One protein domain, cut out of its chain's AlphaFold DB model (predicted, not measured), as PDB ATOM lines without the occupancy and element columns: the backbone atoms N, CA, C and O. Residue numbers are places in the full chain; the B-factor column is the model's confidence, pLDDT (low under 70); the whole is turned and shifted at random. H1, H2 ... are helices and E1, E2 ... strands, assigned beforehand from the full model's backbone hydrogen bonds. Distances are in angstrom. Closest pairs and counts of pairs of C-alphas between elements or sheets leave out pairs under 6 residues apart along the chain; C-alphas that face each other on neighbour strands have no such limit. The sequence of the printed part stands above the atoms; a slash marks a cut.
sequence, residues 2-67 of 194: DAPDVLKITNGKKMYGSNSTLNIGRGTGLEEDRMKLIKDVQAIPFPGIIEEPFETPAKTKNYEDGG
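Overview. This is residues 2 to 67 of the 194 residues of an uncharacterized protein of Zymoseptoria brevis (UniProt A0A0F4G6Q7). There is little regular structure: a small pair of strands, E1 and E2, has H2 packed on it and H1 beside H2, while residues 38 to 67 wind along one side as a long stretch with no named element. The printed part has 66 residues, only 22 in named elements, in the order H1, E1, H2, E2; the class is mixed. The sheet E1, E2 is parallel. It is compact, radius of gyration of the C-alphas 11.4 A, spanning 31 by 26 by 18 A.

Along the chain. H1, residues 3 to 9, begins at C-alpha 3 (195.594, 197.647, 233.800) and is 10.0 A long. E1 is residues 15 to 17, 6.8 A. H2, residues 19 to 27, is 12.2 A. E2, residues 35 to 37, is 6.9 A and ends at C-alpha 37 (183.894, 194.119, 240.291).

Arrangement. E1 and E2 are parallel at 18 degrees, with N 36 and O 15 within hydrogen-bond range at 2.9 A. E1, H2, E2 form a strand-helix-strand unit, two parallel neighbour strands with a helix between, its crossover right-handed. The closest C-alphas of H2 and E2 are Asn 19 and Leu 37, 6.5 A. H1 and H2 touch, closest C-alphas Pro 4 and Gly 25 at 5.6 A, at a steep tilt of 45 degrees, the same way. H1 and E2 are apart. In H1 and H2 every O i to N i+4 pair is within hydrogen-bond range.

Size, cuts and confidence. The C-alphas of Asn 11 and Pro 47, the two farthest apart, are 31.0 A apart. The printed part has no cut, and no link is long. Residues 39 to 47 have pLDDT under 70.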
ATOM      1  N   ASP A   2     197.537 200.639 230.354       86.00
ATOM      2  CA  ASP A   2     196.494 200.546 231.390       86.00
ATOM      3  C   ASP A   2     196.466 199.130 232.010       86.00
ATOM      4  O   ASP A   2     197.188 198.233 231.563       86.00
ATOM      5  N   ALA A   3     195.653 198.899 233.043       88.69
ATOM      6  CA  ALA A   3     195.594 197.647 233.800       88.69
ATOM      7  C   ALA A   3     195.430 196.374 232.934       88.69
ATOM      8  O   ALA A   3     196.097 195.374 233.229       88.69
ATOM      9  N   PRO A   4     194.631 196.359 231.844       91.19
ATOM     10  CA  PRO A   4     194.539 195.183 230.979       91.19
ATOM     11  C   PRO A   4     195.850 194.841 230.260       91.19
ATOM     12  O   PRO A   4     196.138 193.662 230.047       91.19
ATOM     13  N   ASP A   5     196.662 195.839 229.908       89.44
ATOM     14  CA  ASP A   5     197.967 195.624 229.277       89.44
ATOM     15  C   ASP A   5     198.953 195.012 230.275       89.44
ATOM     16  O   ASP A   5     199.637 194.038 229.955       89.44
ATOM     17  N   VAL A   6     198.964 195.514 231.515       88.81
ATOM     18  CA  VAL A   6     199.776 194.952 232.607       88.81
ATOM     19  C   VAL A   6     199.414 193.486 232.834       88.81
ATOM     20  O   VAL A   6     200.298 192.638 232.963       88.81
ATOM     21  N   LEU A   7     198.122 193.150 232.807       92.06
ATOM     22  CA  LEU A   7     197.654 191.773 232.959       92.06
ATOM     23  C   LEU A   7     198.159 190.859 231.827       92.06
ATOM     24  O   LEU A   7     198.483 189.698 232.075       92.06
ATOM     25  N   LYS A   8     198.241 191.368 230.590       86.81
ATOM     26  CA  LYS A   8     198.780 190.631 229.432       86.81
ATOM     27  C   LYS A   8     200.290 190.412 229.567       86.81
ATOM     28  O   LYS A   8     200.753 189.297 229.354       86.81
ATOM     29  N   ILE A   9     201.037 191.442 229.965       86.94
ATOM     30  CA  ILE A   9     202.504 191.396 230.099       86.94
ATOM     31  C   ILE A   9     202.936 190.479 231.250       86.94
ATOM     32  O   ILE A   9     203.871 189.698 231.108       86.94
ATOM     33  N   THR A  10     202.235 190.543 232.382       86.69
ATOM     34  CA  THR A  10     202.572 189.781 233.599       86.69
ATOM     35  C   THR A  10     201.975 188.373 233.629       86.69
ATOM     36  O   THR A  10     202.170 187.641 234.597       86.69
ATOM     37  N   ASN A  11     201.217 187.984 232.594       88.56
ATOM     38  CA  ASN A  11     200.373 186.787 232.602       88.56
ATOM     39  C   ASN A  11     199.452 186.730 233.844       88.56
ATOM     40  O   ASN A  11     199.213 185.677 234.444       88.56
ATOM     41  N   GLY A  12     198.955 187.897 234.258       88.56
ATOM     42  CA  GLY A  12     198.092 188.043 235.415       88.56
ATOM     43  C   GLY A  12     196.759 187.320 235.216       88.56
ATOM     44  O   GLY A  12     196.198 187.263 234.120       88.56
ATOM     45  N   LYS A  13     196.208 186.750 236.288       91.81
ATOM     46  CA  LYS A  13     194.998 185.918 236.181       91.81
ATOM     47  C   LYS A  13     193.720 186.739 236.050       91.81
ATOM     48  O   LYS A  13     192.859 186.405 235.240       91.81
ATOM     49  N   LYS A  14     193.584 187.777 236.875       94.38
ATOM     50  CA  LYS A  14     192.332 188.512 237.048       94.38
ATOM     51  C   LYS A  14     192.587 189.985 237.347       94.38
ATOM     52  O   LYS A  14     193.464 190.294 238.145       94.38
ATOM     53  N   MET A  15     191.798 190.853 236.724       93.31
ATOM     54  CA  MET A  15     191.741 192.288 236.989       93.31
ATOM     55  C   MET A  15     190.594 192.585 237.959       93.31
ATOM     56  O   MET A  15     189.492 192.053 237.808       93.31
ATOM     57  N   TYR A  16     190.852 193.434 238.949       90.69
ATOM     58  CA  TYR A  16     189.868 193.856 239.942       90.69
ATOM     59  C   TYR A  16     189.727 195.377 239.890       90.69
ATOM     60  O   TYR A  16     190.731 196.067 239.746       90.69
ATOM     61  N   GLY A  17     188.505 195.897 240.004       89.44
ATOM     62  CA  GLY A  17     188.287 197.344 240.008       89.44
ATOM     63  C   GLY A  17     186.819 197.749 239.954       89.44
ATOM     64  O   GLY A  17     185.929 196.919 240.161       89.44
ATOM     65  N   SER A  18     186.582 199.033 239.686       89.19
ATOM     66  CA  SER A  18     185.248 199.621 239.540       89.19
ATOM     67  C   SER A  18     184.601 199.214 238.213       89.19
ATOM     68  O   SER A  18     185.228 198.577 237.363       89.19
ATOM     69  N   ASN A  19     183.344 199.619 237.992       89.31
ATOM     70  CA  ASN A  19     182.706 199.417 236.690       89.31
ATOM     71  C   ASN A  19     183.481 200.122 235.562       89.31
ATOM     72  O   ASN A  19     183.608 199.554 234.480       89.31
ATOM     73  N   SER A  20     184.065 201.295 235.841       89.88
ATOM     74  CA  SER A  20     184.940 201.989 234.894       89.88
ATOM     75  C   SER A  20     186.159 201.149 234.526       89.88
ATOM     76  O   SER A  20     186.412 200.925 233.343       89.88
ATOM     77  N   THR A  21     186.862 200.599 235.523       90.31
ATOM     78  CA  THR A  21     188.008 199.704 235.290       90.31
ATOM     79  C   THR A  21     187.609 198.505 234.431       90.31
ATOM     80  O   THR A  21     188.325 198.136 233.502       90.31
ATOM     81  N   LEU A  22     186.444 197.900 234.699       92.81
ATOM     82  CA  LEU A  22     185.978 196.751 233.919       92.81
ATOM     83  C   LEU A  22     185.627 197.134 232.478       92.81
ATOM     84  O   LEU A  22     185.916 196.365 231.567       92.81
ATOM     85  N   ASN A  23     185.062 198.319 232.247       93.38
ATOM     86  CA  ASN A  23     184.764 198.799 230.898       93.38
ATOM     87  C   ASN A  23     186.024 199.106 230.079       93.38
ATOM     88  O   ASN A  23     186.033 198.841 228.877       93.38
ATOM     89  N   ILE A  24     187.116 199.536 230.720       92.38
ATOM     90  CA  ILE A  24     188.437 199.588 230.075       92.38
ATOM     91  C   ILE A  24     188.891 198.165 229.701       92.38
ATOM     92  O   ILE A  24     189.284 197.914 228.564       92.38
ATOM     93  N   GLY A  25     188.765 197.197 230.616       93.94
ATOM     94  CA  GLY A  25     189.053 195.783 230.339       93.94
ATOM     95  C   GLY A  25     188.301 195.240 229.123       93.94
ATOM     96  O   GLY A  25     188.929 194.745 228.186       93.94
ATOM     97  N   ARG A  26     186.978 195.419 229.091       95.31
ATOM     98  CA  ARG A  26     186.114 195.044 227.957       95.31
ATOM     99  C   ARG A  26     186.563 195.696 226.656       95.31
ATOM    100  O   ARG A  26     186.706 195.011 225.648       95.31
ATOM    101  N   GLY A  27     186.849 196.999 226.692       93.19
ATOM    102  CA  GLY A  27     187.300 197.771 225.534       93.19
ATOM    103  C   GLY A  27     188.632 197.298 224.941       93.19
ATOM    104  O   GLY A  27     188.907 197.531 223.769       93.19
ATOM    105  N   THR A  28     189.436 196.574 225.725       91.69
ATOM    106  CA  THR A  28     190.706 195.960 225.286       91.69
ATOM    107  C   THR A  28     190.611 194.459 224.981       91.69
ATOM    108  O   THR A  28     191.648 193.805 224.778       91.69
ATOM    109  N   GLY A  29     189.390 193.911 224.964       91.56
ATOM    110  CA  GLY A  29     189.100 192.506 224.671       91.56
ATOM    111  C   GLY A  29     189.388 191.540 225.823       91.56
ATOM    112  O   GLY A  29     189.715 190.383 225.571       91.56
ATOM    113  N   LEU A  30     189.349 191.994 227.080       93.88
ATOM    114  CA  LEU A  30     189.515 191.108 228.233       93.88
ATOM    115  C   LEU A  30     188.211 190.345 228.529       93.88
ATOM    116  O   LEU A  30     187.157 190.958 228.677       93.88
ATOM    117  N   GLU A  31     188.294 189.018 228.649       94.00
ATOM    118  CA  GLU A  31     187.154 188.142 228.969       94.00
ATOM    119  C   GLU A  31     186.541 188.453 230.352       94.00
ATOM    120  O   GLU A  31     187.264 188.737 231.312       94.00
ATOM    121  N   GLU A  32     185.210 188.353 230.492       93.94
ATOM    122  CA  GLU A  32     184.497 188.673 231.749       93.94
ATOM    123  C   GLU A  32     184.973 187.837 232.944       93.94
ATOM    124  O   GLU A  32     185.055 188.328 234.070       93.94
ATOM    125  N   ASP A  33     185.327 186.572 232.722       94.56
ATOM    126  CA  ASP A  33     185.797 185.676 233.780       94.56
ATOM    127  C   ASP A  33     187.192 186.049 234.311       94.56
ATOM    128  O   ASP A  33     187.547 185.659 235.435       94.56
ATOM    129  N   ARG A  34     187.944 186.871 233.564       94.56
ATOM    130  CA  ARG A  34     189.211 187.500 233.957       94.56
ATOM    131  C   ARG A  34     189.019 188.840 234.662       94.56
ATOM    132  O   ARG A  34     190.009 189.478 235.013       94.56
ATOM    133  N   MET A  35     187.785 189.251 234.933       95.69
ATOM    134  CA  MET A  35     187.470 190.501 235.618       95.69
ATOM    135  C   MET A  35     186.645 190.259 236.885       95.69
ATOM    136  O   MET A  35     185.946 189.254 237.027       95.69
ATOM    137  N   LYS A  36     186.759 191.160 237.865       93.31
ATOM    138  CA  LYS A  36     185.903 191.149 239.054       93.31
ATOM    139  C   LYS A  36     185.633 192.559 239.557       93.31
ATOM    140  O   LYS A  36     186.555 193.309 239.866       93.31
ATOM    141  N   LEU A  37     184.350 192.867 239.708       89.81
ATOM    142  CA  LEU A  37     183.894 194.119 240.291       89.81
ATOM    143  C   LEU A  37     184.217 194.160 241.789       89.81
ATOM    144  O   LEU A  37     183.862 193.237 242.531       89.81
ATOM    145  N   ILE A  38     184.828 195.254 242.226       86.31
ATOM    146  CA  ILE A  38     184.877 195.657 243.629       86.31
ATOM    147  C   ILE A  38     183.731 196.651 243.850       86.31
ATOM    148  O   ILE A  38     183.624 197.655 243.147       86.31
ATOM    149  N   LYS A  39     182.835 196.329 244.787       69.25
ATOM    150  CA  LYS A  39     181.757 197.228 245.231       69.25
ATOM    151  C   LYS A  39     182.310 198.169 246.315       69.25
ATOM    152  O   LYS A  39     183.292 197.813 246.952       69.25
ATOM    153  N   ASP A  40     181.666 199.317 246.515       61.44
ATOM    154  CA  ASP A  40     182.022 200.371 247.491       61.44
ATOM    155  C   ASP A  40     183.208 201.266 247.094       61.44
ATOM    156  O   ASP A  40     184.317 201.178 247.614       61.44
ATOM    157  N   VAL A  41     182.933 202.175 246.161       59.38
ATOM    158  CA  VAL A  41     183.883 203.151 245.619       59.38
ATOM    159  C   VAL A  41     183.823 204.495 246.351       59.38
ATOM    160  O   VAL A  41     182.737 205.024 246.581       59.38
ATOM    161  N   GLN A  42     184.984 205.073 246.692       56.50
ATOM    162  CA  GLN A  42     185.089 206.466 247.160       56.50
ATOM    163  C   GLN A  42     185.274 207.415 245.965       56.50
ATOM    164  O   GLN A  42     186.055 207.122 245.063       56.50
ATOM    165  N   ALA A  43     184.561 208.548 245.957       53.59
ATOM    166  CA  ALA A  43     184.627 209.549 244.886       53.59
ATOM    167  C   ALA A  43     185.914 210.396 244.955       53.59
ATOM    168  O   ALA A  43     186.314 210.804 246.046       53.59
ATOM    169  N   ILE A  44     186.532 210.688 243.802       53.31
ATOM    170  CA  ILE A  44     187.806 211.428 243.664       53.31
ATOM    171  C   ILE A  44     187.803 212.348 242.404       53.31
ATOM    172  O   ILE A  44     186.752 212.464 241.765       53.31
ATOM    173  N   PRO A  45     188.902 213.071 242.057       44.56
ATOM    174  CA  PRO A  45     188.945 213.983 240.906       44.56
ATOM    175  C   PRO A  45     188.638 213.276 239.577       44.56
ATOM    176  O   PRO A  45     189.149 212.192 239.336       44.56
ATOM    177  N   PHE A  46     187.849 213.930 238.716       53.31
ATOM    178  CA  PHE A  46     187.125 213.352 237.563       53.31
ATOM    179  C   PHE A  46     185.991 212.397 237.977       53.31
ATOM    180  O   PHE A  46     186.039 211.193 237.720       53.31
ATOM    181  N   PRO A  47     184.969 212.938 238.671       64.06
ATOM    182  CA  PRO A  47     183.817 212.155 239.074       64.06
ATOM    183  C   PRO A  47     183.002 211.749 237.844       64.06
ATOM    184  O   PRO A  47     182.468 212.595 237.129       64.06
ATOM    185  N   GLY A  48     182.836 210.447 237.663       70.56
ATOM    186  CA  GLY A  48     182.063 209.884 236.570       70.56
ATOM    187  C   GLY A  48     182.151 208.367 236.567       70.56
ATOM    188  O   GLY A  48     182.905 207.767 237.334       70.56
ATOM    189  N   ILE A  49     181.354 207.741 235.710       80.75
ATOM    190  CA  ILE A  49     181.394 206.303 235.458       80.75
ATOM    191  C   ILE A  49     181.547 206.139 233.951       80.75
ATOM    192  O   ILE A  49     180.793 206.732 233.181       80.75
ATOM    193  N   ILE A  50     182.505 205.322 233.520       85.25
ATOM    194  CA  ILE A  50     182.530 204.838 232.141       85.25
ATOM    195  C   ILE A  50     181.361 203.862 232.047       85.25
ATOM    196  O   ILE A  50     181.428 202.779 232.627       85.25
ATOM    197  N   GLU A  51     180.265 204.259 231.401       85.19
ATOM    198  CA  GLU A  51     179.071 203.408 231.272       85.19
ATOM    199  C   GLU A  51     179.255 202.330 230.202       85.19
ATOM    200  O   GLU A  51     178.847 201.188 230.409       85.19
ATOM    201  N   GLU A  52     179.969 202.659 229.123       88.81
ATOM    202  CA  GLU A  52     180.178 201.786 227.968       88.81
ATOM    203  C   GLU A  52     181.674 201.604 227.656       88.81
ATOM    204  O   GLU A  52     182.445 202.565 227.766       88.81
ATOM    205  N   PRO A  53     182.114 200.401 227.243       89.19
ATOM    206  CA  PRO A  53     183.491 200.153 226.819       89.19
ATOM    207  C   PRO A  53     183.940 201.037 225.645       89.19
ATOM    208  O   PRO A  53     183.150 201.372 224.762       89.19
ATOM    209  N   PHE A  54     185.238 201.343 225.579       89.94
ATOM    210  CA  PHE A  54     185.858 202.013 224.431       89.94
ATOM    211  C   PHE A  54     187.258 201.462 224.137       89.94
ATOM    212  O   PHE A  54     187.937 200.955 225.026       89.94
ATOM    213  N   GLU A  55     187.708 201.585 222.887       91.06
ATOM    214  CA  GLU A  55     189.053 201.162 222.483       91.06
ATOM    215  C   GLU A  55     190.133 202.108 223.031       91.06
ATOM    216  O   GLU A  55     190.018 203.335 222.947       91.06
ATOM    217  N   THR A  56     191.215 201.539 223.563       86.94
ATOM    218  CA  THR A  56     192.381 202.290 224.053       86.94
ATOM    219  C   THR A  56     193.523 202.282 223.024       86.94
ATOM    220  O   THR A  56     193.742 201.241 222.399       86.94
ATOM    221  N   PRO A  57     194.321 203.364 222.889       87.69
ATOM    222  CA  PRO A  57     194.317 204.575 223.715       87.69
ATOM    223  C   PRO A  57     193.205 205.566 223.339       87.69
ATOM    224  O   PRO A  57     192.937 205.797 222.163       87.69
ATOM    225  N   ALA A  58     192.606 206.211 224.345       87.81
ATOM    226  CA  ALA A  58     191.592 207.253 224.163       87.81
ATOM    227  C   ALA A  58     192.043 208.610 224.733       87.81
ATOM    228  O   ALA A  58     193.116 208.746 225.319       87.81
ATOM    229  N   LYS A  59     191.217 209.650 224.563       88.12
ATOM    230  CA  LYS A  59     191.471 210.963 225.181       88.12
ATOM    231  C   LYS A  59     191.324 210.854 226.698       88.12
ATOM    232  O   LYS A  59     190.343 210.282 227.151       88.12
ATOM    233  N   THR A  60     192.208 211.495 227.468       83.06
ATOM    234  CA  THR A  60     192.204 211.478 228.949       83.06
ATOM    235  C   THR A  60     190.832 211.773 229.554       83.06
ATOM    236  O   THR A  60     190.407 211.085 230.465       83.06
ATOM    237  N   LYS A  61     190.085 212.727 228.982       85.25
ATOM    238  CA  LYS A  61     188.728 213.082 229.432       85.25
ATOM    239  C   LYS A  61     187.678 211.960 229.323       85.25
ATOM    240  O   LYS A  61     186.558 212.164 229.759       85.25
ATOM    241  N   ASN A  62     187.990 210.853 228.650       85.00
ATOM    242  CA  ASN A  62     187.105 209.694 228.534       85.00
ATOM    243  C   ASN A  62     187.382 208.651 229.634       85.00
ATOM    244  O   ASN A  62     186.608 207.711 229.780       85.00
ATOM    245  N   TYR A  63     188.483 208.792 230.379       82.50
ATOM    246  CA  TYR A  63     188.842 207.915 231.490       82.50
ATOM    247  C   TYR A  63     188.216 208.441 232.784       82.50
ATOM    248  O   TYR A  63     188.898 209.008 233.632       82.50
ATOM    249  N   GLU A  64     186.898 208.288 232.899       84.25
ATOM    250  CA  GLU A  64     186.167 208.610 234.129       84.25
ATOM    251  C   GLU A  64     186.496 207.580 235.220       84.25
ATOM    252  O   GLU A  64     186.413 206.370 234.996       84.25
ATOM    253  N   ASP A  65     186.847 208.055 236.411       75.81
ATOM    254  CA  ASP A  65     187.497 207.251 237.451       75.81
ATOM    255  C   ASP A  65     186.648 206.053 237.925       75.81
ATOM    256  O   ASP A  65     187.114 204.916 238.048       75.81
ATOM    257  N   GLY A  66     185.351 206.281 238.143       73.19
ATOM    258  CA  GLY A  66     184.442 205.267 238.671       73.19
ATOM    259  C   GLY A  66     184.735 204.841 240.109       73.19
ATOM    260  O   GLY A  66     184.087 203.905 240.574       73.19
ATOM    261  N   GLY A  67     185.667 205.500 240.807       73.88
ATOM    262  CA  GLY A  67     186.021 205.271 242.199       73.88
ATOM    263  C   GLY A  67     187.495 204.973 242.464       73.88
ATOM    264  O   GLY A  67     188.109 204.163 241.773       73.88
TER     265      GLY A  67